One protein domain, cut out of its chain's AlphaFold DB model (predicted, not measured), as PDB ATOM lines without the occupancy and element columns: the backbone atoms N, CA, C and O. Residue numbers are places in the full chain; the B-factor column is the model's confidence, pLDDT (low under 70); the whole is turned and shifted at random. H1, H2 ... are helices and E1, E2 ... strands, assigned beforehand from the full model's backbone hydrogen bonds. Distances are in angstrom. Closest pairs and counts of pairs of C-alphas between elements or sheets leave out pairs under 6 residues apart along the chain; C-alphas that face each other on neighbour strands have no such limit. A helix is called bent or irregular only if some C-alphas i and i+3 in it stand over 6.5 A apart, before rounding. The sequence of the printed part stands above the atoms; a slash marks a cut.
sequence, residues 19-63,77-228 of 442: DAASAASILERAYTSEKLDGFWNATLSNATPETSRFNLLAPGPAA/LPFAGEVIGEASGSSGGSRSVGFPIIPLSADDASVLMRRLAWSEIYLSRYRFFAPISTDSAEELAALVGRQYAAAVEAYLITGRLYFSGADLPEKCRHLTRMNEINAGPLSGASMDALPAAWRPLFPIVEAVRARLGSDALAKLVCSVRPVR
ATOM      1  N   ASP A  19     -48.055 105.255  30.413       38.03
ATOM      2  CA  ASP A  19     -46.927 104.834  29.574       38.03
ATOM      3  C   ASP A  19     -47.181 103.459  28.929       38.03
ATOM      4  O   ASP A  19     -47.763 102.570  29.560       38.03
ATOM      5  N   ALA A  20     -46.693 103.225  27.706       39.88
ATOM      6  CA  ALA A  20     -46.845 101.942  27.000       39.88
ATOM      7  C   ALA A  20     -46.409 100.718  27.843       39.88
ATOM      8  O   ALA A  20     -46.938  99.621  27.669       39.88
ATOM      9  N   ALA A  21     -45.502 100.916  28.808       34.81
ATOM     10  CA  ALA A  21     -45.086  99.917  29.795       34.81
ATOM     11  C   ALA A  21     -46.168  99.578  30.848       34.81
ATOM     12  O   ALA A  21     -46.260  98.446  31.309       34.81
ATOM     13  N   SER A  22     -47.024 100.532  31.209       34.25
ATOM     14  CA  SER A  22     -48.152 100.340  32.134       34.25
ATOM     15  C   SER A  22     -49.437  99.859  31.447       34.25
ATOM     16  O   SER A  22     -50.201  99.101  32.039       34.25
ATOM     17  N   ALA A  23     -49.639 100.177  30.163       34.84
ATOM     18  CA  ALA A  23     -50.635  99.487  29.336       34.84
ATOM     19  C   ALA A  23     -50.262  98.003  29.124       34.84
ATOM     20  O   ALA A  23     -51.134  97.132  29.144       34.84
ATOM     21  N   ALA A  24     -48.963  97.701  28.998       35.06
ATOM     22  CA  ALA A  24     -48.459  96.331  28.975       35.06
ATOM     23  C   ALA A  24     -48.708  95.594  30.303       35.06
ATOM     24  O   ALA A  24     -49.140  94.449  30.260       35.06
ATOM     25  N   SER A  25     -48.564  96.242  31.468       34.16
ATOM     26  CA  SER A  25     -48.786  95.582  32.769       34.16
ATOM     27  C   SER A  25     -50.264  95.313  33.115       34.16
ATOM     28  O   SER A  25     -50.568  94.374  33.852       34.16
ATOM     29  N   ILE A  26     -51.208  96.078  32.545       35.62
ATOM     30  CA  ILE A  26     -52.655  95.774  32.607       35.62
ATOM     31  C   ILE A  26     -53.008  94.600  31.672       35.62
ATOM     32  O   ILE A  26     -53.891  93.799  31.986       35.62
ATOM     33  N   LEU A  27     -52.293  94.452  30.551       37.22
ATOM     34  CA  LEU A  27     -52.416  93.308  29.638       37.22
ATOM     35  C   LEU A  27     -51.676  92.048  30.129       37.22
ATOM     36  O   LEU A  27     -52.103  90.945  29.792       37.22
ATOM     37  N   GLU A  28     -50.645  92.184  30.973       37.78
ATOM     38  CA  GLU A  28     -49.853  91.084  31.566       37.78
ATOM     39  C   GLU A  28     -50.667  90.124  32.461       37.78
ATOM     40  O   GLU A  28     -50.129  89.134  32.943       37.78
ATOM     41  N   ARG A  29     -51.966  90.374  32.693       46.47
ATOM     42  CA  ARG A  29     -52.835  89.532  33.542       46.47
ATOM     43  C   ARG A  29     -54.157  89.109  32.889       46.47
ATOM     44  O   ARG A  29     -55.103  88.755  33.592       46.47
ATOM     45  N   ALA A  30     -54.278  89.162  31.562       51.53
ATOM     46  CA  ALA A  30     -55.576  88.952  30.909       51.53
ATOM     47  C   ALA A  30     -55.988  87.468  30.760       51.53
ATOM     48  O   ALA A  30     -57.187  87.145  30.849       51.53
ATOM     49  N   TYR A  31     -55.023  86.567  30.545       60.50
ATOM     50  CA  TYR A  31     -55.276  85.164  30.202       60.50
ATOM     51  C   TYR A  31     -54.712  84.206  31.252       60.50
ATOM     52  O   TYR A  31     -53.503  84.103  31.423       60.50
ATOM     53  N   THR A  32     -55.612  83.498  31.937       69.56
ATOM     54  CA  THR A  32     -55.299  82.378  32.833       69.56
ATOM     55  C   THR A  32     -55.173  81.074  32.043       69.56
ATOM     56  O   THR A  32     -55.655  80.986  30.907       69.56
ATOM     57  N   SER A  33     -54.583  80.051  32.667       73.56
ATOM     58  CA  SER A  33     -54.530  78.671  32.166       73.56
ATOM     59  C   SER A  33     -55.919  78.190  31.721       73.56
ATOM     60  O   SER A  33     -56.116  77.846  30.560       73.56
ATOM     61  N   GLU A  34     -56.934  78.344  32.573       75.56
ATOM     62  CA  GLU A  34     -58.330  77.969  32.287       75.56
ATOM     63  C   GLU A  34     -58.920  78.624  31.016       75.56
ATOM     64  O   GLU A  34     -59.629  77.980  30.241       75.56
ATOM     65  N   LYS A  35     -58.616  79.901  30.743       70.25
ATOM     66  CA  LYS A  35     -59.115  80.590  29.536       70.25
ATOM     67  C   LYS A  35     -58.445  80.088  28.260       70.25
ATOM     68  O   LYS A  35     -59.087  80.038  27.205       70.25
ATOM     69  N   LEU A  36     -57.154  79.767  28.336       71.25
ATOM     70  CA  LEU A  36     -56.421  79.163  27.223       71.25
ATOM     71  C   LEU A  36     -56.926  77.747  26.961       71.25
ATOM     72  O   LEU A  36     -57.131  77.382  25.805       71.25
ATOM     73  N   ASP A  37     -57.210  77.001  28.022       81.50
ATOM     74  CA  ASP A  37     -57.792  75.665  27.985       81.50
ATOM     75  C   ASP A  37     -59.177  75.667  27.343       81.50
ATOM     76  O   ASP A  37     -59.424  74.914  26.402       81.50
ATOM     77  N   GLY A  38     -60.057  76.576  27.769       72.00
ATOM     78  CA  GLY A  38     -61.381  76.735  27.173       72.00
ATOM     79  C   GLY A  38     -61.320  77.046  25.675       72.00
ATOM     80  O   GLY A  38     -62.052  76.447  24.887       72.00
ATOM     81  N   PHE A  39     -60.413  77.936  25.250       71.75
ATOM     82  CA  PHE A  39     -60.238  78.240  23.828       71.75
ATOM     83  C   PHE A  39     -59.666  77.055  23.048       71.75
ATOM     84  O   PHE A  39     -60.184  76.729  21.979       71.75
ATOM     85  N   TRP A  40     -58.615  76.415  23.567       80.94
ATOM     86  CA  TRP A  40     -57.996  75.239  22.955       80.94
ATOM     87  C   TRP A  40     -59.034  74.140  22.731       80.94
ATOM     88  O   TRP A  40     -59.165  73.623  21.619       80.94
ATOM     89  N   ASN A  41     -59.826  73.861  23.768       79.38
ATOM     90  CA  ASN A  41     -60.857  72.841  23.732       79.38
ATOM     91  C   ASN A  41     -61.943  73.174  22.708       79.38
ATOM     92  O   ASN A  41     -62.273  72.325  21.891       79.38
ATOM     93  N   ALA A  42     -62.422  74.421  22.672       70.81
ATOM     94  CA  ALA A  42     -63.445  74.860  21.726       70.81
ATOM     95  C   ALA A  42     -62.985  74.882  20.253       70.81
ATOM     96  O   ALA A  42     -63.831  74.862  19.358       70.81
ATOM     97  N   THR A  43     -61.674  74.939  19.993       75.31
ATOM     98  CA  THR A  43     -61.115  75.173  18.652       75.31
ATOM     99  C   THR A  43     -60.184  74.047  18.198       75.31
ATOM    100  O   THR A  43     -60.636  73.079  17.590       75.31
ATOM    101  N   LEU A  44     -58.886  74.169  18.482       72.62
ATOM    102  CA  LEU A  44     -57.813  73.329  17.950       72.62
ATOM    103  C   LEU A  44     -57.949  71.863  18.371       72.62
ATOM    104  O   LEU A  44     -57.657  70.983  17.566       72.62
ATOM    105  N   SER A  45     -58.449  71.588  19.581       81.19
ATOM    106  CA  SER A  45     -58.616  70.219  20.084       81.19
ATOM    107  C   SER A  45     -59.794  69.467  19.456       81.19
ATOM    108  O   SER A  45     -59.734  68.249  19.304       81.19
ATOM    109  N   ASN A  46     -60.850  70.189  19.060       66.75
ATOM    110  CA  ASN A  46     -62.100  69.601  18.564       66.75
ATOM    111  C   ASN A  46     -61.973  69.004  17.157       66.75
ATOM    112  O   ASN A  46     -62.842  68.257  16.715       66.75
ATOM    113  N   ALA A  47     -60.900  69.336  16.444       65.31
ATOM    114  CA  ALA A  47     -60.587  68.758  15.153       65.31
ATOM    115  C   ALA A  47     -59.082  68.519  15.090       65.31
ATOM    116  O   ALA A  47     -58.303  69.470  15.029       65.31
ATOM    117  N   THR A  48     -58.660  67.258  15.097       71.62
ATOM    118  CA  THR A  48     -57.250  66.908  14.916       71.62
ATOM    119  C   THR A  48     -56.773  67.310  13.521       71.62
ATOM    120  O   THR A  48     -57.518  67.131  12.554       71.62
ATOM    121  N   PRO A  49     -55.554  67.850  13.383       80.00
ATOM    122  CA  PRO A  49     -55.029  68.223  12.080       80.00
ATOM    123  C   PRO A  49     -54.786  66.982  11.212       80.00
ATOM    124  O   PRO A  49     -54.190  65.998  11.646       80.00
ATOM    125  N   GLU A  50     -55.237  67.038   9.962       82.94
ATOM    126  CA  GLU A  50     -55.035  65.965   8.988       82.94
ATOM    127  C   GLU A  50     -53.636  66.065   8.373       82.94
ATOM    128  O   GLU A  50     -53.327  67.007   7.641       82.94
ATOM    129  N   THR A  51     -52.785  65.070   8.637       81.31
ATOM    130  CA  THR A  51     -51.419  64.995   8.087       81.31
ATOM    131  C   THR A  51     -51.399  64.995   6.561       81.31
ATOM    132  O   THR A  51     -50.515  65.604   5.961       81.31
ATOM    133  N   SER A  52     -52.407  64.384   5.928       80.81
ATOM    134  CA  SER A  52     -52.544  64.293   4.472       80.81
ATOM    135  C   SER A  52     -52.570  65.657   3.775       80.81
ATOM    136  O   SER A  52     -52.064  65.786   2.660       80.81
ATOM    137  N   ARG A  53     -53.073  66.702   4.446       78.50
ATOM    138  CA  ARG A  53     -53.113  68.077   3.912       78.50
ATOM    139  C   ARG A  53     -51.734  68.719   3.788       78.50
ATOM    140  O   ARG A  53     -51.578  69.718   3.085       78.50
ATOM    141  N   PHE A  54     -50.731  68.123   4.429       81.12
ATOM    142  CA  PHE A  54     -49.338  68.543   4.383       81.12
ATOM    143  C   PHE A  54     -48.448  67.551   3.623       81.12
ATOM    144  O   PHE A  54     -47.232  67.700   3.651       81.12
ATOM    145  N   ASN A  55     -49.010  66.579   2.893       73.56
ATOM    146  CA  ASN A  55     -48.224  65.597   2.130       73.56
ATOM    147  C   ASN A  55     -47.274  66.238   1.104       73.56
ATOM    148  O   ASN A  55     -46.180  65.736   0.884       73.56
ATOM    149  N   LEU A  56     -47.647  67.388   0.536       69.75
ATOM    150  CA  LEU A  56     -46.777  68.179  -0.344       69.75
ATOM    151  C   LEU A  56     -45.497  68.660   0.361       69.75
ATOM    152  O   LEU A  56     -44.452  68.839  -0.259       69.75
ATOM    153  N   LEU A  57     -45.586  68.866   1.672       70.88
ATOM    154  CA  LEU A  57     -44.499  69.308   2.536       70.88
ATOM    155  C   LEU A  57     -43.742  68.138   3.183       70.88
ATOM    156  O   LEU A  57     -42.705  68.363   3.806       70.88
ATOM    157  N   ALA A  58     -44.255  66.910   3.060       62.31
ATOM    158  CA  ALA A  58     -43.677  65.721   3.668       62.31
ATOM    159  C   ALA A  58     -42.255  65.442   3.130       62.31
ATOM    160  O   ALA A  58     -41.892  65.942   2.055       62.31
ATOM    161  N   PRO A  59     -41.435  64.662   3.864       53.66
ATOM    162  CA  PRO A  59     -40.075  64.351   3.447       53.66
ATOM    163  C   PRO A  59     -40.076  63.678   2.068       53.66
ATOM    164  O   PRO A  59     -40.487  62.533   1.912       53.66
ATOM    165  N   GLY A  60     -39.621  64.420   1.064       51.44
ATOM    166  CA  GLY A  60     -39.263  63.927  -0.262       51.44
ATOM    167  C   GLY A  60     -37.806  64.294  -0.554       51.44
ATOM    168  O   GLY A  60     -37.159  64.895   0.312       51.44
ATOM    169  N   PRO A  61     -37.272  63.988  -1.750       38.53
ATOM    170  CA  PRO A  61     -35.941  64.459  -2.134       38.53
ATOM    171  C   PRO A  61     -35.848  65.969  -1.883       38.53
ATOM    172  O   PRO A  61     -36.838  66.683  -2.079       38.53
ATOM    173  N   ALA A  62     -34.715  66.437  -1.346       38.22
ATOM    174  CA  ALA A  62     -34.496  67.850  -1.037       38.22
ATOM    175  C   ALA A  62     -35.006  68.708  -2.200       38.22
ATOM    176  O   ALA A  62     -34.836  68.314  -3.355       38.22
ATOM    177  N   ALA A  63     -35.688  69.820  -1.896       38.44
ATOM    178  CA  ALA A  63     -36.066  70.760  -2.944       38.44
ATOM    179  C   ALA A  63     -34.790  71.045  -3.736       38.44
ATOM    180  O   ALA A  63     -33.794  71.466  -3.143       38.44
ATOM    181  N   LEU A  77     -48.073  66.616  -8.531       41.09
ATOM    182  CA  LEU A  77     -49.258  67.414  -8.178       41.09
ATOM    183  C   LEU A  77     -49.604  68.400  -9.309       41.09
ATOM    184  O   LEU A  77     -48.704  68.791 -10.054       41.09
ATOM    185  N   PRO A  78     -50.877  68.827  -9.454       36.44
ATOM    186  CA  PRO A  78     -51.270  69.767 -10.502       36.44
ATOM    187  C   PRO A  78     -50.539  71.103 -10.318       36.44
ATOM    188  O   PRO A  78     -50.734  71.811  -9.330       36.44
ATOM    189  N   PHE A  79     -49.668  71.417 -11.272       44.62
ATOM    190  CA  PHE A  79     -48.835  72.612 -11.297       44.62
ATOM    191  C   PHE A  79     -49.570  73.737 -12.029       44.62
ATOM    192  O   PHE A  79     -50.015  73.535 -13.158       44.62
ATOM    193  N   ALA A  80     -49.717  74.908 -11.401       43.50
ATOM    194  CA  ALA A  80     -50.390  76.053 -12.026       43.50
ATOM    195  C   ALA A  80     -49.422  77.001 -12.755       43.50
ATOM    196  O   ALA A  80     -49.861  77.773 -13.602       43.50
ATOM    197  N   GLY A  81     -48.121  76.948 -12.442       56.22
ATOM    198  CA  GLY A  81     -47.096  77.805 -13.042       56.22
ATOM    199  C   GLY A  81     -45.961  78.154 -12.076       56.22
ATOM    200  O   GLY A  81     -45.876  77.613 -10.972       56.22
ATOM    201  N   GLU A  82     -45.098  79.084 -12.486       59.50
ATOM    202  CA  GLU A  82     -44.008  79.641 -11.672       59.50
ATOM    203  C   GLU A  82     -44.117  81.163 -11.600       59.50
ATOM    204  O   GLU A  82     -44.370  81.818 -12.607       59.50
ATOM    205  N   VAL A  83     -43.865  81.738 -10.423       54.44
ATOM    206  CA  VAL A  83     -43.618  83.178 -10.289       54.44
ATOM    207  C   VAL A  83     -42.164  83.439 -10.656       54.44
ATOM    208  O   VAL A  83     -41.266  82.921  -9.991       54.44
ATOM    209  N   ILE A  84     -41.925  84.251 -11.685       58.91
ATOM    210  CA  ILE A  84     -40.574  84.563 -12.158       58.91
ATOM    211  C   ILE A  84     -40.085  85.868 -11.533       58.91
ATOM    212  O   ILE A  84     -40.768  86.895 -11.520       58.91
ATOM    213  N   GLY A  85     -38.859  85.843 -11.031       55.97
ATOM    214  CA  GLY A  85     -38.209  87.016 -10.483       55.97
ATOM    215  C   GLY A  85     -36.773  87.191 -10.969       55.97
ATOM    216  O   GLY A  85     -36.088  86.223 -11.269       55.97
ATOM    217  N   GLU A  86     -36.316  88.435 -11.053       53.12
ATOM    218  CA  GLU A  86     -34.967  88.817 -11.454       53.12
ATOM    219  C   GLU A  86     -34.057  89.029 -10.238       53.12
ATOM    220  O   GLU A  86     -34.306  89.886  -9.381       53.12
ATOM    221  N   ALA A  87     -32.974  88.256 -10.183       59.25
ATOM    222  CA  ALA A  87     -31.882  88.402  -9.232       59.25
ATOM    223  C   ALA A  87     -30.655  89.028  -9.908       59.25
ATOM    224  O   ALA A  87     -30.316  88.710 -11.052       59.25
ATOM    225  N   SER A  88     -29.939  89.879  -9.174       53.56
ATOM    226  CA  SER A  88     -28.645  90.407  -9.607       53.56
ATOM    227  C   SER A  88     -27.592  89.297  -9.568       53.56
ATOM    228  O   SER A  88     -27.251  88.796  -8.497       53.56
ATOM    229  N   GLY A  89     -27.063  88.902 -10.726       54.38
ATOM    230  CA  GLY A  89     -25.966  87.943 -10.802       54.38
ATOM    231  C   GLY A  89     -24.635  88.549 -10.351       54.38
ATOM    232  O   GLY A  89     -24.365  89.727 -10.577       54.38
ATOM    233  N   SER A  90     -23.750  87.714  -9.799       47.72
ATOM    234  CA  SER A  90     -22.372  88.085  -9.421       47.72
ATOM    235  C   SER A  90     -21.522  88.621 -10.585       47.72
ATOM    236  O   SER A  90     -20.489  89.242 -10.359       47.72
ATOM    237  N   SER A  91     -21.970  88.413 -11.825       50.38
ATOM    238  CA  SER A  91     -21.331  88.854 -13.067       50.38
ATOM    239  C   SER A  91     -21.973  90.102 -13.702       50.38
ATOM    240  O   SER A  91     -21.706  90.386 -14.864       50.38
ATOM    241  N   GLY A  92     -22.844  90.829 -12.988       42.12
ATOM    242  CA  GLY A  92     -23.456  92.079 -13.472       42.12
ATOM    243  C   GLY A  92     -24.642  91.923 -14.438       42.12
ATOM    244  O   GLY A  92     -25.189  92.927 -14.879       42.12
ATOM    245  N   GLY A  93     -25.062  90.690 -14.747       43.22
ATOM    246  CA  GLY A  93     -26.278  90.399 -15.521       43.22
ATOM    247  C   GLY A  93     -27.487  90.084 -14.632       43.22
ATOM    248  O   GLY A  93     -27.326  89.490 -13.562       43.22
ATOM    249  N   SER A  94     -28.689  90.457 -15.078       51.59
ATOM    250  CA  SER A  94     -29.966  90.042 -14.483       51.59
ATOM    251  C   SER A  94     -30.254  88.570 -14.805       51.59
ATOM    252  O   SER A  94     -30.017  88.113 -15.922       51.59
ATOM    253  N   ARG A  95     -30.709  87.799 -13.809       61.09
ATOM    254  CA  ARG A  95     -31.007  86.362 -13.936       61.09
ATOM    255  C   ARG A  95     -32.430  86.077 -13.480       61.09
ATOM    256  O   ARG A  95     -32.799  86.523 -12.398       61.09
ATOM    257  N   SER A  96     -33.196  85.323 -14.262       55.69
ATOM    258  CA  SER A  96     -34.534  84.871 -13.880       55.69
ATOM    259  C   SER A  96     -34.467  83.654 -12.952       55.69
ATOM    260  O   SER A  96     -33.688  82.729 -13.168       55.69
ATOM    261  N   VAL A  97     -35.292  83.661 -11.908       63.91
ATOM    262  CA  VAL A  97     -35.480  82.575 -10.941       63.91
ATOM    263  C   VAL A  97     -36.976  82.293 -10.848       63.91
ATOM    264  O   VAL A  97     -37.755  83.218 -10.610       63.91
ATOM    265  N   GLY A  98     -37.373  81.038 -11.058       61.31
ATOM    266  CA  GLY A  98     -38.759  80.584 -10.950       61.31
ATOM    267  C   GLY A  98     -39.087  80.066  -9.549       61.31
ATOM    268  O   GLY A  98     -38.285  79.366  -8.930       61.31
ATOM    269  N   PHE A  99     -40.273  80.405  -9.044       70.69
ATOM    270  CA  PHE A  99     -40.804  79.896  -7.778       70.69
ATOM    271  C   PHE A  99     -42.151  79.202  -8.011       70.69
ATOM    272  O   PHE A  99     -43.074  79.845  -8.510       70.69
ATOM    273  N   PRO A 100     -42.319  77.931  -7.613       64.31
ATOM    274  CA  PRO A 100     -43.497  77.147  -7.972       64.31
ATOM    275  C   PRO A 100     -44.791  77.697  -7.356       64.31
ATOM    276  O   PRO A 100     -44.807  78.152  -6.202       64.31
ATOM    277  N   ILE A 101     -45.883  77.610  -8.123       61.34
ATOM    278  CA  ILE A 101     -47.258  77.856  -7.678       61.34
ATOM    279  C   ILE A 101     -48.016  76.533  -7.680       61.34
ATOM    280  O   ILE A 101     -48.239  75.914  -8.724       61.34
ATOM    281  N   ILE A 102     -48.450  76.121  -6.494       65.19
ATOM    282  CA  ILE A 102     -49.274  74.930  -6.316       65.19
ATOM    283  C   ILE A 102     -50.610  75.375  -5.724       65.19
ATOM    284  O   ILE A 102     -50.648  75.772  -4.552       65.19
ATOM    285  N   PRO A 103     -51.701  75.333  -6.509       59.38
ATOM    286  CA  PRO A 103     -52.981  75.861  -6.081       59.38
ATOM    287  C   PRO A 103     -53.518  75.085  -4.875       59.38
ATOM    288  O   PRO A 103     -53.261  73.894  -4.667       59.38
ATOM    289  N   LEU A 104     -54.268  75.806  -4.055       59.59
ATOM    290  CA  LEU A 104     -55.022  75.265  -2.936       59.59
ATOM    291  C   LEU A 104     -56.478  75.126  -3.383       59.59
ATOM    292  O   LEU A 104     -57.048  76.074  -3.923       59.59
ATOM    293  N   SER A 105     -57.076  73.949  -3.177       59.19
ATOM    294  CA  SER A 105     -58.510  73.771  -3.420       59.19
ATOM    295  C   SER A 105     -59.302  74.695  -2.484       59.19
ATOM    296  O   SER A 105     -58.844  74.998  -1.381       59.19
ATOM    297  N   ALA A 106     -60.482  75.161  -2.903       51.16
ATOM    298  CA  ALA A 106     -61.307  76.039  -2.067       51.16
ATOM    299  C   ALA A 106     -61.669  75.376  -0.722       51.16
ATOM    300  O   ALA A 106     -61.639  76.025   0.328       51.16
ATOM    301  N   ASP A 107     -61.919  74.064  -0.749       53.34
ATOM    302  CA  ASP A 107     -62.217  73.265   0.435       53.34
ATOM    303  C   ASP A 107     -61.014  73.194   1.385       53.34
ATOM    304  O   ASP A 107     -61.155  73.472   2.578       53.34
ATOM    305  N   ASP A 108     -59.807  72.927   0.871       59.22
ATOM    306  CA  ASP A 108     -58.583  72.927   1.680       59.22
ATOM    307  C   ASP A 108     -58.241  74.319   2.213       59.22
ATOM    308  O   ASP A 108     -57.885  74.462   3.385       59.22
ATOM    309  N   ALA A 109     -58.375  75.357   1.386       60.25
ATOM    310  CA  ALA A 109     -58.091  76.733   1.770       60.25
ATOM    311  C   ALA A 109     -58.995  77.183   2.924       60.25
ATOM    312  O   ALA A 109     -58.512  77.758   3.900       60.25
ATOM    313  N   SER A 110     -60.295  76.880   2.861       56.69
ATOM    314  CA  SER A 110     -61.252  77.266   3.904       56.69
ATOM    315  C   SER A 110     -60.924  76.644   5.268       56.69
ATOM    316  O   SER A 110     -60.978  77.326   6.299       56.69
ATOM    317  N   VAL A 111     -60.527  75.367   5.277       66.56
ATOM    318  CA  VAL A 111     -60.156  74.628   6.489       66.56
ATOM    319  C   VAL A 111     -58.828  75.140   7.036       66.56
ATOM    320  O   VAL A 111     -58.745  75.488   8.216       66.56
ATOM    321  N   LEU A 112     -57.799  75.246   6.192       70.44
ATOM    322  CA  LEU A 112     -56.463  75.672   6.611       70.44
ATOM    323  C   LEU A 112     -56.458  77.122   7.113       70.44
ATOM    324  O   LEU A 112     -55.868  77.393   8.154       70.44
ATOM    325  N   MET A 113     -57.175  78.042   6.458       67.56
ATOM    326  CA  MET A 113     -57.257  79.440   6.904       67.56
ATOM    327  C   MET A 113     -57.970  79.581   8.251       67.56
ATOM    328  O   MET A 113     -57.552  80.375   9.096       67.56
ATOM    329  N   ARG A 114     -59.015  78.779   8.497       68.38
ATOM    330  CA  ARG A 114     -59.701  78.752   9.796       68.38
ATOM    331  C   ARG A 114     -58.780  78.246  10.908       68.38
ATOM    332  O   ARG A 114     -58.715  78.857  11.971       68.38
ATOM    333  N   ARG A 115     -58.046  77.159  10.654       76.44
ATOM    334  CA  ARG A 115     -57.090  76.592  11.618       76.44
ATOM    335  C   ARG A 115     -55.895  77.505  11.870       76.44
ATOM    336  O   ARG A 115     -55.463  77.631  13.015       76.44
ATOM    337  N   LEU A 116     -55.408  78.195  10.838       77.12
ATOM    338  CA  LEU A 116     -54.374  79.218  10.974       77.12
ATOM    339  C   LEU A 116     -54.856  80.355  11.876       77.12
ATOM    340  O   LEU A 116     -54.147  80.727  12.804       77.12
ATOM    341  N   ALA A 117     -56.077  80.855  11.665       64.56
ATOM    342  CA  ALA A 117     -56.653  81.893  12.515       64.56
ATOM    343  C   ALA A 117     -56.753  81.444  13.982       64.56
ATOM    344  O   ALA A 117     -56.381  82.199  14.878       64.56
ATOM    345  N   TRP A 118     -57.195  80.210  14.249       73.69
ATOM    346  CA  TRP A 118     -57.223  79.673  15.615       73.69
ATOM    347  C   TRP A 118     -55.832  79.541  16.233       73.69
ATOM    348  O   TRP A 118     -55.651  79.922  17.388       73.69
ATOM    349  N   SER A 119     -54.856  79.058  15.466       75.31
ATOM    350  CA  SER A 119     -53.468  78.918  15.914       75.31
ATOM    351  C   SER A 119     -52.842  80.275  16.244       75.31
ATOM    352  O   SER A 119     -52.273  80.449  17.316       75.31
ATOM    353  N   GLU A 120     -53.019  81.270  15.376       74.12
ATOM    354  CA  GLU A 120     -52.521  82.637  15.572       74.12
ATOM    355  C   GLU A 120     -53.198  83.338  16.760       74.12
ATOM    356  O   GLU A 120     -52.529  83.975  17.576       74.12
ATOM    357  N   ILE A 121     -54.517  83.172  16.924       68.94
ATOM    358  CA  ILE A 121     -55.235  83.678  18.103       68.94
ATOM    359  C   ILE A 121     -54.713  83.000  19.374       68.94
ATOM    360  O   ILE A 121     -54.499  83.687  20.372       68.94
ATOM    361  N   TYR A 122     -54.479  81.684  19.353       75.69
ATOM    362  CA  TYR A 122     -53.940  80.961  20.504       75.69
ATOM    363  C   TYR A 122     -52.542  81.458  20.882       75.69
ATOM    364  O   TYR A 122     -52.318  81.820  22.034       75.69
ATOM    365  N   LEU A 123     -51.626  81.557  19.913       77.25
ATOM    366  CA  LEU A 123     -50.263  82.057  20.127       77.25
ATOM    367  C   LEU A 123     -50.253  83.506  20.628       77.25
ATOM    368  O   LEU A 123     -49.482  83.848  21.524       77.25
ATOM    369  N   SER A 124     -51.139  84.349  20.091       71.25
ATOM    370  CA  SER A 124     -51.313  85.726  20.551       71.25
ATOM    371  C   SER A 124     -51.777  85.778  22.008       71.25
ATOM    372  O   SER A 124     -51.182  86.489  22.811       71.25
ATOM    373  N   ARG A 125     -52.779  84.976  22.393       69.56
ATOM    374  CA  ARG A 125     -53.254  84.899  23.787       69.56
ATOM    375  C   ARG A 125     -52.187  84.350  24.729       69.56
ATOM    376  O   ARG A 125     -52.010  84.890  25.815       69.56
ATOM    377  N   TYR A 126     -51.459  83.325  24.294       76.12
ATOM    378  CA  TYR A 126     -50.368  82.724  25.055       76.12
ATOM    379  C   TYR A 126     -49.233  83.724  25.324       76.12
ATOM    380  O   TYR A 126     -48.644  83.706  26.396       76.12
ATOM    381  N   ARG A 127     -48.956  84.664  24.408       71.88
ATOM    382  CA  ARG A 127     -47.967  85.735  24.637       71.88
ATOM    383  C   ARG A 127     -48.292  86.612  25.856       71.88
ATOM    384  O   ARG A 127     -47.378  87.177  26.444       71.88
ATOM    385  N   PHE A 128     -49.569  86.728  26.216       66.25
ATOM    386  CA  PHE A 128     -50.048  87.485  27.378       66.25
ATOM    387  C   PHE A 128     -50.436  86.576  28.558       66.25
ATOM    388  O   PHE A 128     -51.136  87.015  29.473       66.25
ATOM    389  N   PHE A 129     -50.032  85.303  28.526       73.25
ATOM    390  CA  PHE A 129     -50.181  84.386  29.649       73.25
ATOM    391  C   PHE A 129     -49.156  84.710  30.734       73.25
ATOM    392  O   PHE A 129     -47.965  84.845  30.450       73.25
ATOM    393  N   ALA A 130     -49.619  84.768  31.981       66.19
ATOM    394  CA  ALA A 130     -48.763  84.849  33.152       66.19
ATOM    395  C   ALA A 130     -49.137  83.715  34.117       66.19
ATOM    396  O   ALA A 130     -50.299  83.655  34.535       66.19
ATOM    397  N   PRO A 131     -48.190  82.827  34.473       67.25
ATOM    398  CA  PRO A 131     -48.464  81.753  35.416       67.25
ATOM    399  C   PRO A 131     -48.796  82.335  36.792       67.25
ATOM    400  O   PRO A 131     -48.157  83.285  37.254       67.25
ATOM    401  N   ILE A 132     -49.790  81.757  37.456       73.38
ATOM    402  CA  ILE A 132     -50.156  82.089  38.834       73.38
ATOM    403  C   ILE A 132     -49.600  81.033  39.788       73.38
ATOM    404  O   ILE A 132     -49.324  79.903  39.403       73.38
ATOM    405  N   SER A 133     -49.437  81.381  41.067       62.00
ATOM    406  CA  SER A 133     -48.797  80.508  42.067       62.00
ATOM    407  C   SER A 133     -49.515  79.174  42.311       62.00
ATOM    408  O   SER A 133     -48.984  78.324  43.019       62.00
ATOM    409  N   THR A 134     -50.733  79.017  41.795       73.62
ATOM    410  CA  THR A 134     -51.545  77.801  41.893       73.62
ATOM    411  C   THR A 134     -51.442  76.896  40.670       73.62
ATOM    412  O   THR A 134     -51.942  75.779  40.749       73.62
ATOM    413  N   ASP A 135     -50.826  77.341  39.567       77.00
ATOM    414  CA  ASP A 135     -50.654  76.500  38.380       77.00
ATOM    415  C   ASP A 135     -49.642  75.385  38.683       77.00
ATOM    416  O   ASP A 135     -48.507  75.627  39.111       77.00
ATOM    417  N   SER A 136     -50.051  74.141  38.459       84.75
ATOM    418  CA  SER A 136     -49.186  72.978  38.627       84.75
ATOM    419  C   SER A 136     -48.150  72.878  37.502       84.75
ATOM    420  O   SER A 136     -48.352  73.343  36.379       84.75
ATOM    421  N   ALA A 137     -47.029  72.203  37.773       85.56
ATOM    422  CA  ALA A 137     -46.013  71.944  36.749       85.56
ATOM    423  C   ALA A 137     -46.573  71.150  35.551       85.56
ATOM    424  O   ALA A 137     -46.123  71.338  34.422       85.56
ATOM    425  N   GLU A 138     -47.564  70.289  35.791       86.19
ATOM    426  CA  GLU A 138     -48.237  69.504  34.755       86.19
ATOM    427  C   GLU A 138     -49.124  70.379  33.857       86.19
ATOM    428  O   GLU A 138     -49.056  70.261  32.633       86.19
ATOM    429  N   GLU A 139     -49.881  71.320  34.429       83.50
ATOM    430  CA  GLU A 139     -50.678  72.293  33.665       83.50
ATOM    431  C   GLU A 139     -49.792  73.207  32.818       83.50
ATOM    432  O   GLU A 139     -50.071  73.429  31.638       83.50
ATOM    433  N   LEU A 140     -48.678  73.685  33.379       85.19
ATOM    434  CA  LEU A 140     -47.714  74.501  32.639       85.19
ATOM    435  C   LEU A 140     -47.065  73.711  31.495       85.19
ATOM    436  O   LEU A 140     -46.944  74.230  30.385       85.19
ATOM    437  N   ALA A 141     -46.701  72.445  31.719       87.44
ATOM    438  CA  ALA A 141     -46.166  71.580  30.667       87.44
ATOM    439  C   ALA A 141     -47.201  71.311  29.561       87.44
ATOM    440  O   ALA A 141     -46.867  71.357  28.374       87.44
ATOM    441  N   ALA A 142     -48.467  71.088  29.925       88.00
ATOM    442  CA  ALA A 142     -49.553  70.908  28.968       88.00
ATOM    443  C   ALA A 142     -49.804  72.176  28.134       88.00
ATOM    444  O   ALA A 142     -50.003  72.086  26.920       88.00
ATOM    445  N   LEU A 143     -49.749  73.358  28.755       88.19
ATOM    446  CA  LEU A 143     -49.870  74.648  28.075       88.19
ATOM    447  C   LEU A 143     -48.728  74.883  27.081       88.19
ATOM    448  O   LEU A 143     -48.988  75.249  25.935       88.19
ATOM    449  N   VAL A 144     -47.484  74.601  27.476       89.62
ATOM    450  CA  VAL A 144     -46.317  74.667  26.580       89.62
ATOM    451  C   VAL A 144     -46.475  73.692  25.409       89.62
ATOM    452  O   VAL A 144     -46.260  74.063  24.256       89.62
ATOM    453  N   GLY A 145     -46.935  72.463  25.661       91.25
ATOM    454  CA  GLY A 145     -47.195  71.499  24.591       91.25
ATOM    455  C   GLY A 145     -48.250  71.983  23.590       91.25
ATOM    456  O   GLY A 145     -48.097  71.807  22.380       91.25
ATOM    457  N   ARG A 146     -49.301  72.662  24.063       91.44
ATOM    458  CA  ARG A 146     -50.329  73.274  23.202       91.44
ATOM    459  C   ARG A 146     -49.813  74.500  22.450       91.44
ATOM    460  O   ARG A 146     -50.174  74.686  21.290       91.44
ATOM    461  N   GLN A 147     -48.936  75.299  23.059       91.88
ATOM    462  CA  GLN A 147     -48.229  76.376  22.363       91.88
ATOM    463  C   GLN A 147     -47.429  75.810  21.184       91.88
ATOM    464  O   GLN A 147     -47.568  76.304  20.064       91.88
ATOM    465  N   TYR A 148     -46.653  74.747  21.408       94.06
ATOM    466  CA  TYR A 148     -45.914  74.079  20.340       94.06
ATOM    467  C   TYR A 148     -46.839  73.498  19.275       94.06
ATOM    468  O   TYR A 148     -46.565  73.654  18.090       94.06
ATOM    469  N   ALA A 149     -47.963  72.896  19.661       93.19
ATOM    470  CA  ALA A 149     -48.948  72.375  18.719       93.19
ATOM    471  C   ALA A 149     -49.535  73.471  17.807       93.19
ATOM    472  O   ALA A 149     -49.565  73.309  16.585       93.19
ATOM    473  N   ALA A 150     -49.930  74.612  18.382       89.06
ATOM    474  CA  ALA A 150     -50.403  75.770  17.623       89.06
ATOM    475  C   ALA A 150     -49.302  76.353  16.719       89.06
ATOM    476  O   ALA A 150     -49.567  76.715  15.573       89.06
ATOM    477  N   ALA A 151     -48.055  76.402  17.198       92.50
ATOM    478  CA  ALA A 151     -46.912  76.857  16.410       92.50
ATOM    479  C   ALA A 151     -46.605  75.919  15.232       92.50
ATOM    480  O   ALA A 151     -46.355  76.397  14.129       92.50
ATOM    481  N   VAL A 152     -46.669  74.599  15.440       93.88
ATOM    482  CA  VAL A 152     -46.491  73.576  14.395       93.88
ATOM    483  C   VAL A 152     -47.541  73.740  13.298       93.88
ATOM    484  O   VAL A 152     -47.190  73.771  12.118       93.88
ATOM    485  N   GLU A 153     -48.816  73.890  13.663       90.81
ATOM    486  CA  GLU A 153     -49.875  74.113  12.676       90.81
ATOM    487  C   GLU A 153     -49.697  75.427  11.922       90.81
ATOM    488  O   GLU A 153     -49.725  75.429  10.691       90.81
ATOM    489  N   ALA A 154     -49.467  76.534  12.633       86.94
ATOM    490  CA  ALA A 154     -49.245  77.830  12.003       86.94
ATOM    491  C   ALA A 154     -48.052  77.785  11.034       86.94
ATOM    492  O   ALA A 154     -48.144  78.303   9.920       86.94
ATOM    493  N   TYR A 155     -46.963  77.110  11.413       91.94
ATOM    494  CA  TYR A 155     -45.778  76.944  10.576       91.94
ATOM    495  C   TYR A 155     -46.078  76.161   9.291       91.94
ATOM    496  O   TYR A 155     -45.783  76.638   8.195       91.94
ATOM    497  N   LEU A 156     -46.708  74.985   9.401       91.38
ATOM    498  CA  LEU A 156     -47.008  74.137   8.245       91.38
ATOM    499  C   LEU A 156     -48.063  74.750   7.319       91.38
ATOM    500  O   LEU A 156     -47.920  74.677   6.097       91.38
ATOM    501  N   ILE A 157     -49.098  75.389   7.873       85.31
ATOM    502  CA  ILE A 157     -50.111  76.083   7.069       85.31
ATOM    503  C   ILE A 157     -49.472  77.262   6.332       85.31
ATOM    504  O   ILE A 157     -49.690  77.414   5.132       85.31
ATOM    505  N   THR A 158     -48.618  78.045   7.000       86.62
ATOM    506  CA  THR A 158     -47.880  79.144   6.351       86.62
ATOM    507  C   THR A 158     -46.953  78.623   5.246       86.62
ATOM    508  O   THR A 158     -46.881  79.227   4.177       86.62
ATOM    509  N   GLY A 159     -46.323  77.460   5.443       85.38
ATOM    510  CA  GLY A 159     -45.563  76.768   4.398       85.38
ATOM    511  C   GLY A 159     -46.419  76.350   3.202       85.38
ATOM    512  O   GLY A 159     -45.994  76.501   2.058       85.38
ATOM    513  N   ARG A 160     -47.658  75.891   3.423       82.38
ATOM    514  CA  ARG A 160     -48.601  75.622   2.322       82.38
ATOM    515  C   ARG A 160     -49.002  76.897   1.580       82.38
ATOM    516  O   ARG A 160     -49.057  76.870   0.353       82.38
ATOM    517  N   LEU A 161     -49.228  77.994   2.307       80.50
ATOM    518  CA  LEU A 161     -49.581  79.293   1.727       80.50
ATOM    519  C   LEU A 161     -48.441  79.900   0.899       80.50
ATOM    520  O   LEU A 161     -48.695  80.518  -0.130       80.50
ATOM    521  N   TYR A 162     -47.182  79.660   1.274       83.69
ATOM    522  CA  TYR A 162     -46.032  80.014   0.437       83.69
ATOM    523  C   TYR A 162     -46.125  79.380  -0.963       83.69
ATOM    524  O   TYR A 162     -45.927  80.061  -1.973       83.69
ATOM    525  N   PHE A 163     -46.469  78.092  -1.049       75.81
ATOM    526  CA  PHE A 163     -46.602  77.415  -2.341       75.81
ATOM    527  C   PHE A 163     -47.824  77.878  -3.138       75.81
ATOM    528  O   PHE A 163     -47.743  77.910  -4.361       75.81
ATOM    529  N   SER A 164     -48.917  78.293  -2.492       68.31
ATOM    530  CA  SER A 164     -50.076  78.853  -3.204       68.31
ATOM    531  C   SER A 164     -49.957  80.334  -3.549       68.31
ATOM    532  O   SER A 164     -50.772  80.821  -4.325       68.31
ATOM    533  N   GLY A 165     -48.997  81.054  -2.960       68.38
ATOM    534  CA  GLY A 165     -48.846  82.492  -3.166       68.38
ATOM    535  C   GLY A 165     -48.655  82.835  -4.643       68.38
ATOM    536  O   GLY A 165     -47.830  82.207  -5.318       68.38
ATOM    537  N   ALA A 166     -49.417  83.823  -5.113       67.31
ATOM    538  CA  ALA A 166     -49.486  84.201  -6.525       67.31
ATOM    539  C   ALA A 166     -48.377  85.183  -6.934       67.31
ATOM    540  O   ALA A 166     -48.047  85.290  -8.110       67.31
ATOM    541  N   ASP A 167     -47.778  85.888  -5.968       66.50
ATOM    542  CA  ASP A 167     -46.717  86.861  -6.218       66.50
ATOM    543  C   ASP A 167     -45.528  86.725  -5.241       66.50
ATOM    544  O   ASP A 167     -45.608  86.097  -4.178       66.50
ATOM    545  N   LEU A 168     -44.373  87.296  -5.616       69.25
ATOM    546  CA  LEU A 168     -43.167  87.288  -4.773       69.25
ATOM    547  C   LEU A 168     -43.366  88.004  -3.422       69.25
ATOM    548  O   LEU A 168     -42.875  87.484  -2.418       69.25
ATOM    549  N   PRO A 169     -44.071  89.155  -3.335       77.75
ATOM    550  CA  PRO A 169     -44.384  89.781  -2.049       77.75
ATOM    551  C   PRO A 169     -45.129  88.870  -1.066       77.75
ATOM    552  O   PRO A 169     -44.820  88.870   0.126       77.75
ATOM    553  N   GLU A 170     -46.105  88.098  -1.536       72.69
ATOM    554  CA  GLU A 170     -46.870  87.148  -0.736       72.69
ATOM    555  C   GLU A 170     -45.993  85.975  -0.293       72.69
ATOM    556  O   GLU A 170     -45.923  85.677   0.903       72.69
ATOM    557  N   LYS A 171     -45.221  85.391  -1.217       79.00
ATOM    558  CA  LYS A 171     -44.234  84.347  -0.899       79.00
ATOM    559  C   LYS A 171     -43.211  84.821   0.144       79.00
ATOM    560  O   LYS A 171     -42.956  84.116   1.121       79.00
ATOM    561  N   CYS A 172     -42.679  86.036   0.002       80.62
ATOM    562  CA  CYS A 172     -41.761  86.639   0.971       80.62
ATOM    563  C   CYS A 172     -42.419  86.845   2.348       80.62
ATOM    564  O   CYS A 172     -41.815  86.530   3.378       80.62
ATOM    565  N   ARG A 173     -43.670  87.328   2.392       82.62
ATOM    566  CA  ARG A 173     -44.428  87.492   3.645       82.62
ATOM    567  C   ARG A 173     -44.585  86.162   4.381       82.62
ATOM    568  O   ARG A 173     -44.367  86.112   5.590       82.62
ATOM    569  N   HIS A 174     -44.920  85.090   3.663       85.44
ATOM    570  CA  HIS A 174     -45.063  83.758   4.249       85.44
ATOM    571  C   HIS A 174     -43.732  83.202   4.765       85.44
ATOM    572  O   HIS A 174     -43.690  82.733   5.899       85.44
ATOM    573  N   LEU A 175     -42.633  83.336   4.014       85.19
ATOM    574  CA  LEU A 175     -41.307  82.920   4.496       85.19
ATOM    575  C   LEU A 175     -40.860  83.714   5.728       85.19
ATOM    576  O   LEU A 175     -40.344  83.136   6.683       85.19
ATOM    577  N   THR A 176     -41.108  85.024   5.744       85.75
ATOM    578  CA  THR A 176     -40.786  85.880   6.896       85.75
ATOM    579  C   THR A 176     -41.556  85.414   8.129       85.75
ATOM    580  O   THR A 176     -40.962  85.185   9.181       85.75
ATOM    581  N   ARG A 177     -42.864  85.170   7.984       85.06
ATOM    582  CA  ARG A 177     -43.701  84.662   9.073       85.06
ATOM    583  C   ARG A 177     -43.262  83.276   9.552       85.06
ATOM    584  O   ARG A 177     -43.239  83.029  10.754       85.06
ATOM    585  N   MET A 178     -42.879  82.377   8.644       88.75
ATOM    586  CA  MET A 178     -42.330  81.067   9.010       88.75
ATOM    587  C   MET A 178     -41.056  81.203   9.843       88.75
ATOM    588  O   MET A 178     -40.927  80.516  10.855       88.75
ATOM    589  N   ASN A 179     -40.144  82.101   9.465       87.06
ATOM    590  CA  ASN A 179     -38.913  82.344  10.216       87.06
ATOM    591  C   ASN A 179     -39.193  82.933  11.607       87.06
ATOM    592  O   ASN A 179     -38.579  82.497  12.578       87.06
ATOM    593  N   GLU A 180     -40.164  83.844  11.736       86.44
ATOM    594  CA  GLU A 180     -40.616  84.358  13.038       86.44
ATOM    595  C   GLU A 180     -41.179  83.253  13.940       86.44
ATOM    596  O   GLU A 180     -40.832  83.175  15.119       86.44
ATOM    597  N   ILE A 181     -42.035  82.379  13.393       88.38
ATOM    598  CA  ILE A 181     -42.599  81.244  14.138       88.38
ATOM    599  C   ILE A 181     -41.476  80.294  14.568       88.38
ATOM    600  O   ILE A 181     -41.452  79.850  15.717       88.38
ATOM    601  N   ASN A 182     -40.532  80.022  13.664       88.00
ATOM    602  CA  ASN A 182     -39.415  79.120  13.904       88.00
ATOM    603  C   ASN A 182     -38.458  79.629  14.992       88.00
ATOM    604  O   ASN A 182     -38.051  78.857  15.856       88.00
ATOM    605  N   ALA A 183     -38.119  80.921  14.958       85.44
ATOM    606  CA  ALA A 183     -37.228  81.553  15.930       85.44
ATOM    607  C   ALA A 183     -37.913  81.844  17.278       85.44
ATOM    608  O   ALA A 183     -37.236  81.925  18.301       85.44
ATOM    609  N   GLY A 184     -39.237  82.021  17.282       86.31
ATOM    610  CA  GLY A 184     -40.028  82.334  18.471       86.31
ATOM    611  C   GLY A 184     -40.752  81.110  19.047       86.31
ATOM    612  O   GLY A 184     -40.124  80.282  19.700       86.31
ATOM    613  N   PRO A 185     -42.079  80.990  18.861       84.50
ATOM    614  CA  PRO A 185     -42.923  80.023  19.570       84.50
ATOM    615  C   PRO A 185     -42.628  78.547  19.268       84.50
ATOM    616  O   PRO A 185     -43.049  77.691  20.037       84.50
ATOM    617  N   LEU A 186     -41.928  78.233  18.175       88.12
ATOM    618  CA  LEU A 186     -41.495  76.870  17.842       88.12
ATOM    619  C   LEU A 186     -40.061  76.565  18.323       88.12
ATOM    620  O   LEU A 186     -39.571  75.443  18.166       88.12
ATOM    621  N   SER A 187     -39.370  77.554  18.893       85.69
ATOM    622  CA  SER A 187     -38.016  77.386  19.416       85.69
ATOM    623  C   SER A 187     -38.025  76.399  20.585       85.69
ATOM    624  O   SER A 187     -38.790  76.544  21.540       85.69
ATOM    625  N   GLY A 188     -37.206  75.350  20.486       83.00
ATOM    626  CA  GLY A 188     -37.135  74.281  21.488       83.00
ATOM    627  C   GLY A 188     -38.262  73.242  21.432       83.00
ATOM    628  O   GLY A 188     -38.258  72.324  22.249       83.00
ATOM    629  N   ALA A 189     -39.196  73.335  20.476       87.75
ATOM    630  CA  ALA A 189     -40.216  72.308  20.283       87.75
ATOM    631  C   ALA A 189     -39.574  70.961  19.909       87.75
ATOM    632  O   ALA A 189     -38.670  70.902  19.072       87.75
ATOM    633  N   SER A 190     -40.080  69.876  20.491       89.62
ATOM    634  CA  SER A 190     -39.694  68.500  20.174       89.62
ATOM    635  C   SER A 190     -40.938  67.631  19.994       89.62
ATOM    636  O   SER A 190     -42.029  67.988  20.442       89.62
ATOM    637  N   MET A 191     -40.781  66.470  19.356       89.31
ATOM    638  CA  MET A 191     -41.892  65.535  19.145       89.31
ATOM    639  C   MET A 191     -42.561  65.115  20.464       89.31
ATOM    640  O   MET A 191     -43.786  65.033  20.528       89.31
ATOM    641  N   ASP A 192     -41.779  64.893  21.520       89.62
ATOM    642  CA  ASP A 192     -42.290  64.429  22.816       89.62
ATOM    643  C   ASP A 192     -43.046  65.518  23.582       89.62
ATOM    644  O   ASP A 192     -43.981  65.212  24.325       89.62
ATOM    645  N   ALA A 193     -42.693  66.786  23.350       88.69
ATOM    646  CA  ALA A 193     -43.367  67.936  23.941       88.69
ATOM    647  C   ALA A 193     -44.751  68.206  23.319       88.69
ATOM    648  O   ALA A 193     -45.519  69.001  23.857       88.69
ATOM    649  N   LEU A 194     -45.089  67.562  22.196       90.88
ATOM    650  CA  LEU A 194     -46.363  67.764  21.510       90.88
ATOM    651  C   LEU A 194     -47.471  66.837  22.042       90.88
ATOM    652  O   LEU A 194     -47.223  65.652  22.317       90.88
ATOM    653  N   PRO A 195     -48.730  67.319  22.073       91.75
ATOM    654  CA  PRO A 195     -49.902  66.471  22.238       91.75
ATOM    655  C   PRO A 195     -49.935  65.367  21.175       91.75
ATOM    656  O   PRO A 195     -49.552  65.589  20.025       91.75
ATOM    657  N   ALA A 196     -50.438  64.184  21.540       90.31
ATOM    658  CA  ALA A 196     -50.359  62.972  20.718       90.31
ATOM    659  C   ALA A 196     -50.828  63.167  19.262       90.31
ATOM    660  O   ALA A 196     -50.163  62.698  18.341       90.31
ATOM    661  N   ALA A 197     -51.919  63.908  19.047       88.88
ATOM    662  CA  ALA A 197     -52.466  64.152  17.711       88.88
ATOM    663  C   ALA A 197     -51.600  65.066  16.818       88.88
ATOM    664  O   ALA A 197     -51.739  65.026  15.600       88.88
ATOM    665  N   TRP A 198     -50.682  65.852  17.391       92.31
ATOM    666  CA  TRP A 198     -49.785  66.753  16.653       92.31
ATOM    667  C   TRP A 198     -48.409  66.147  16.383       92.31
ATOM    668  O   TRP A 198     -47.705  66.612  15.489       92.31
ATOM    669  N   ARG A 199     -48.021  65.090  17.107       91.94
ATOM    670  CA  ARG A 199     -46.723  64.416  16.920       91.94
ATOM    671  C   ARG A 199     -46.450  64.000  15.467       91.94
ATOM    672  O   ARG A 199     -45.331  64.234  15.012       91.94
ATOM    673  N   PRO A 200     -47.428  63.471  14.699       90.56
ATOM    674  CA  PRO A 200     -47.206  63.098  13.300       90.56
ATOM    675  C   PRO A 200     -46.843  64.264  12.370       90.56
ATOM    676  O   PRO A 200     -46.302  64.032  11.293       90.56
ATOM    677  N   LEU A 201     -47.128  65.512  12.759       89.94
ATOM    678  CA  LEU A 201     -46.781  66.700  11.975       89.94
ATOM    679  C   LEU A 201     -45.319  67.122  12.157       89.94
ATOM    680  O   LEU A 201     -44.761  67.782  11.286       89.94
ATOM    681  N   PHE A 202     -44.680  66.747  13.266       90.31
ATOM    682  CA  PHE A 202     -43.330  67.210  13.585       90.31
ATOM    683  C   PHE A 202     -42.258  66.766  12.567       90.31
ATOM    684  O   PHE A 202     -41.454  67.604  12.162       90.31
ATOM    685  N   PRO A 203     -42.262  65.523  12.040       89.50
ATOM    686  CA  PRO A 203     -41.352  65.143  10.953       89.50
ATOM    687  C   PRO A 203     -41.533  65.985   9.679       89.50
ATOM    688  O   PRO A 203     -40.573  66.224   8.950       89.50
ATOM    689  N   ILE A 204     -42.756  66.459   9.416       88.62
ATOM    690  CA  ILE A 204     -43.057  67.351   8.288       88.62
ATOM    691  C   ILE A 204     -42.465  68.738   8.556       88.62
ATOM    692  O   ILE A 204     -41.872  69.330   7.661       88.62
ATOM    693  N   VAL A 205     -42.554  69.242   9.793       89.75
ATOM    694  CA  VAL A 205     -41.916  70.509  10.196       89.75
ATOM    695  C   VAL A 205     -40.411  70.468   9.955       89.75
ATOM    696  O   VAL A 205     -39.876  71.402   9.365       89.75
ATOM    697  N   GLU A 206     -39.738  69.388  10.349       87.88
ATOM    698  CA  GLU A 206     -38.296  69.223  10.121       87.88
ATOM    699  C   GLU A 206     -37.945  69.195   8.623       87.88
ATOM    700  O   GLU A 206     -37.020  69.881   8.183       87.88
ATOM    701  N   ALA A 207     -38.735  68.490   7.805       83.31
ATOM    702  CA  ALA A 207     -38.559  68.493   6.352       83.31
ATOM    703  C   ALA A 207     -38.759  69.894   5.739       83.31
ATOM    704  O   ALA A 207     -38.007  70.313   4.854       83.31
ATOM    705  N   VAL A 208     -39.745  70.647   6.230       84.00
ATOM    706  CA  VAL A 208     -40.018  72.022   5.795       84.00
ATOM    707  C   VAL A 208     -38.922  72.982   6.247       84.00
ATOM    708  O   VAL A 208     -38.525  73.832   5.457       84.00
ATOM    709  N   ARG A 209     -38.378  72.838   7.460       84.75
ATOM    710  CA  ARG A 209     -37.231  73.630   7.937       84.75
ATOM    711  C   ARG A 209     -36.024  73.461   7.025       84.75
ATOM    712  O   ARG A 209     -35.422  74.455   6.633       84.75
ATOM    713  N   ALA A 210     -35.722  72.225   6.632       76.88
ATOM    714  CA  ALA A 210     -34.620  71.940   5.717       76.88
ATOM    715  C   ALA A 210     -34.833  72.547   4.316       76.88
ATOM    716  O   ALA A 210     -33.875  72.991   3.690       76.88
ATOM    717  N   ARG A 211     -36.081  72.586   3.825       72.00
ATOM    718  CA  ARG A 211     -36.422  73.085   2.479       72.00
ATOM    719  C   ARG A 211     -36.630  74.600   2.407       72.00
ATOM    720  O   ARG A 211     -36.089  75.253   1.523       72.00
ATOM    721  N   LEU A 212     -37.452  75.150   3.299       73.31
ATOM    722  CA  LEU A 212     -37.922  76.541   3.278       73.31
ATOM    723  C   LEU A 212     -37.324  77.407   4.391       73.31
ATOM    724  O   LEU A 212     -37.306  78.627   4.265       73.31
ATOM    725  N   GLY A 213     -36.834  76.798   5.470       61.09
ATOM    726  CA  GLY A 213     -36.350  77.501   6.662       61.09
ATOM    727  C   GLY A 213     -34.939  78.080   6.549       61.09
ATOM    728  O   GLY A 213     -34.374  78.465   7.570       61.09
ATOM    729  N   SER A 214     -34.342  78.129   5.351       67.44
ATOM    730  CA  SER A 214     -33.029  78.750   5.169       67.44
ATOM    731  C   SER A 214     -33.156  80.266   4.998       67.44
ATOM    732  O   SER A 214     -33.880  80.764   4.130       67.44
ATOM    733  N   ASP A 215     -32.375  81.022   5.771       64.56
ATOM    734  CA  ASP A 215     -32.254  82.478   5.605       64.56
ATOM    735  C   ASP A 215     -31.817  82.863   4.185       64.56
ATOM    736  O   ASP A 215     -32.126  83.955   3.712       64.56
ATOM    737  N   ALA A 216     -31.101  81.973   3.494       66.12
ATOM    738  CA  ALA A 216     -30.688  82.158   2.110       66.12
ATOM    739  C   ALA A 216     -31.888  82.211   1.153       66.12
ATOM    740  O   ALA A 216     -31.961  83.132   0.339       66.12
ATOM    741  N   LEU A 217     -32.852  81.291   1.279       69.19
ATOM    742  CA  LEU A 217     -34.062  81.297   0.453       69.19
ATOM    743  C   LEU A 217     -34.934  82.518   0.753       69.19
ATOM    744  O   LEU A 217     -35.401  83.173  -0.176       69.19
ATOM    745  N   ALA A 218     -35.115  82.859   2.031       69.06
ATOM    746  CA  ALA A 218     -35.864  84.052   2.417       69.06
ATOM    747  C   ALA A 218     -35.219  85.325   1.844       69.06
ATOM    748  O   ALA A 218     -35.899  86.135   1.219       69.06
ATOM    749  N   LYS A 219     -33.891  85.469   1.965       68.75
ATOM    750  CA  LYS A 219     -33.147  86.583   1.360       68.75
ATOM    751  C   LYS A 219     -33.284  86.602  -0.157       68.75
ATOM    752  O   LYS A 219     -33.454  87.679  -0.716       68.75
ATOM    753  N   LEU A 220     -33.242  85.447  -0.820       68.94
ATOM    754  CA  LEU A 220     -33.421  85.350  -2.266       68.94
ATOM    755  C   LEU A 220     -34.827  85.814  -2.671       68.94
ATOM    756  O   LEU A 220     -34.958  86.827  -3.346       68.94
ATOM    757  N   VAL A 221     -35.883  85.158  -2.187       72.75
ATOM    758  CA  VAL A 221     -37.283  85.471  -2.539       72.75
ATOM    759  C   VAL A 221     -37.637  86.929  -2.236       72.75
ATOM    760  O   VAL A 221     -38.315  87.578  -3.027       72.75
ATOM    761  N   CYS A 222     -37.164  87.464  -1.108       74.50
ATOM    762  CA  CYS A 222     -37.469  88.829  -0.685       74.50
ATOM    763  C   CYS A 222     -36.612  89.914  -1.367       74.50
ATOM    764  O   CYS A 222     -36.972  91.087  -1.291       74.50
ATOM    765  N   SER A 223     -35.482  89.566  -1.998       67.25
ATOM    766  CA  SER A 223     -34.605  90.532  -2.695       67.25
ATOM    767  C   SER A 223     -34.816  90.573  -4.207       67.25
ATOM    768  O   SER A 223     -34.445  91.550  -4.860       67.25
ATOM    769  N   VAL A 224     -35.416  89.522  -4.757       62.72
ATOM    770  CA  VAL A 224     -35.689  89.366  -6.179       62.72
ATOM    771  C   VAL A 224     -36.765  90.358  -6.636       62.72
ATOM    772  O   VAL A 224     -37.827  90.489  -6.023       62.72
ATOM    773  N   ARG A 225     -36.503  91.066  -7.741       55.62
ATOM    774  CA  ARG A 225     -37.487  91.974  -8.345       55.62
ATOM    775  C   ARG A 225     -38.460  91.165  -9.204       55.62
ATOM    776  O   ARG A 225     -38.005  90.324  -9.968       55.62
ATOM    777  N   PRO A 226     -39.779  91.394  -9.124       54.41
ATOM    778  CA  PRO A 226     -40.723  90.672  -9.972       54.41
ATOM    779  C   PRO A 226     -40.444  90.980 -11.449       54.41
ATOM    780  O   PRO A 226     -40.419  92.156 -11.827       54.41
ATOM    781  N   VAL A 227     -40.249  89.943 -12.271       44.69
ATOM    782  CA  VAL A 227     -40.190  90.090 -13.732       44.69
ATOM    783  C   VAL A 227     -41.620  90.253 -14.188       44.69
ATOM    784  O   VAL A 227     -42.397  89.307 -14.162       44.69
ATOM    785  N   ARG A 228     -42.013  91.480 -14.510       45.97
ATOM    786  CA  ARG A 228     -43.408  91.760 -14.829       45.97
ATOM    787  C   ARG A 228     -43.648  91.697 -16.326       45.97
ATOM    788  O   ARG A 228     -43.224  92.586 -17.062       45.97
TER     789      ARG A 228
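AT A GLANCE: This is residues 19 to 63 and 77 to 228 of the 442 residues of an uncharacterized protein of Mesorhizobium sp. 131-3-5 (UniProt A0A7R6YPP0). A hairpin of two strands, E1 and E2, crosses one end of a helical body built round one long helix, H5, with H3, H4, H6 and H7 packed round H5 and H2 packed near its other end. H8 packs on H6 close to the hairpin, while the short first helix, H1, sticks out and touches no helix. The printed part has 197 residues, with eight named helices and two named strands in the order H1, H2, H3, E1, E2, H4, H5, H6, H7, H8; the sheet, in the order E1 - E2, is antiparallel. The class is mostly helix. The whole is compact, with a radius of gyration of the C-alphas of 19.0 A, and its C-alphas span 63 by 44 by 28 A.

IN THESE COORDINATES: Strand E1 is residues 81 to 88, 22.6 A from first to last C-alpha, beginning with C-alpha 81 at (-47.096, 77.805, -13.042). Strand E2 is residues 94 to 101, 22.2 A. H5, residues 137 to 164, is the longest helix at 40.7 A and ends with C-alpha 164 at (-50.076, 78.853, -3.204). H4 is residues 106 to 127, 31.4 A; H6 is residues 168 to 183, 22.3 A; H7 is residues 199 to 212, 20.3 A. H8 is residues 215 to 223, ending with C-alpha 223 at (-34.605, 90.532, -2.695). Of the early helices, H1 is residues 20 to 27, H2 is residues 33 to 42 and H3 is residues 51 to 57. H3 is irregular, with C-alphas 53 and 56 at 7.6 A, and H7 only just so, with C-alphas 200 and 203 at 6.6 A.

HOW THE PARTS SIT: E1 and E2 form an antiparallel hairpin, their directions at 152 degrees; N 85 and O 97 are 2.9 A apart and N 99 and O 83 2.9 A, both within hydrogen-bond range. Residues 85 to 86 of E1 also pair, antiparallel, with residues 225 to 226. The closest C-alphas of E2 and H5 are those of Ile 101 and Ser 164, 5.4 A apart; those of E1 and H8 are Ala 87 and Ser 223, 7.4 A. H5 is the hub, touching five helices. H4 and H5 touch as a helical hairpin, closest at the C-alphas of Ser 119 and Ala 150, 4.7 A, at a steep tilt of 40 degrees, opposite ways. H5 and H6 form another, closest at Tyr 162 and Lys 171, C-alphas 4.9 A apart, at a shallow tilt of 19 degrees. H7 touches H5 at the C-alphas of Leu 156 and Val 205, 6.5 A, at a steep tilt of 46 degrees, the same way. H3 touches H7, C-alphas of Leu 57 and Val 208 at 6.2 A, and H5, Phe 54 and Leu 156 at 7.2 A. H8 touches H6, C-alphas of Cys 172 and Cys 222 at 5.1 A. H2, H4 and H5 are an up-and-down bundle, each running against the one before; H2 touches H4 at the C-alphas of Leu 36 and Tyr 126, 7.3 A. H1 and H5 are apart. Every O i to N i+4 pair is within hydrogen-bond range in H1, H2, H4, H6 and H8; H5 has 23 of 24, H7 8 of 10 and H3 0 of 3, with 3 of 4 O i to N i+3 pairs.

THE WHOLE: The C-alphas of Gly 93 and Thr 134, the two farthest apart, are 64.0 A apart. Residues 64 to 76 are not printed, and C-alphas 63 and 77 are 14.6 A apart across this cut. Of the links printed whole, H6 to H7 is long, 15 residues. The mean pLDDT of the printed part is 71.0; 85 residues are under 70, among them 19 to 32 and 77 to 98.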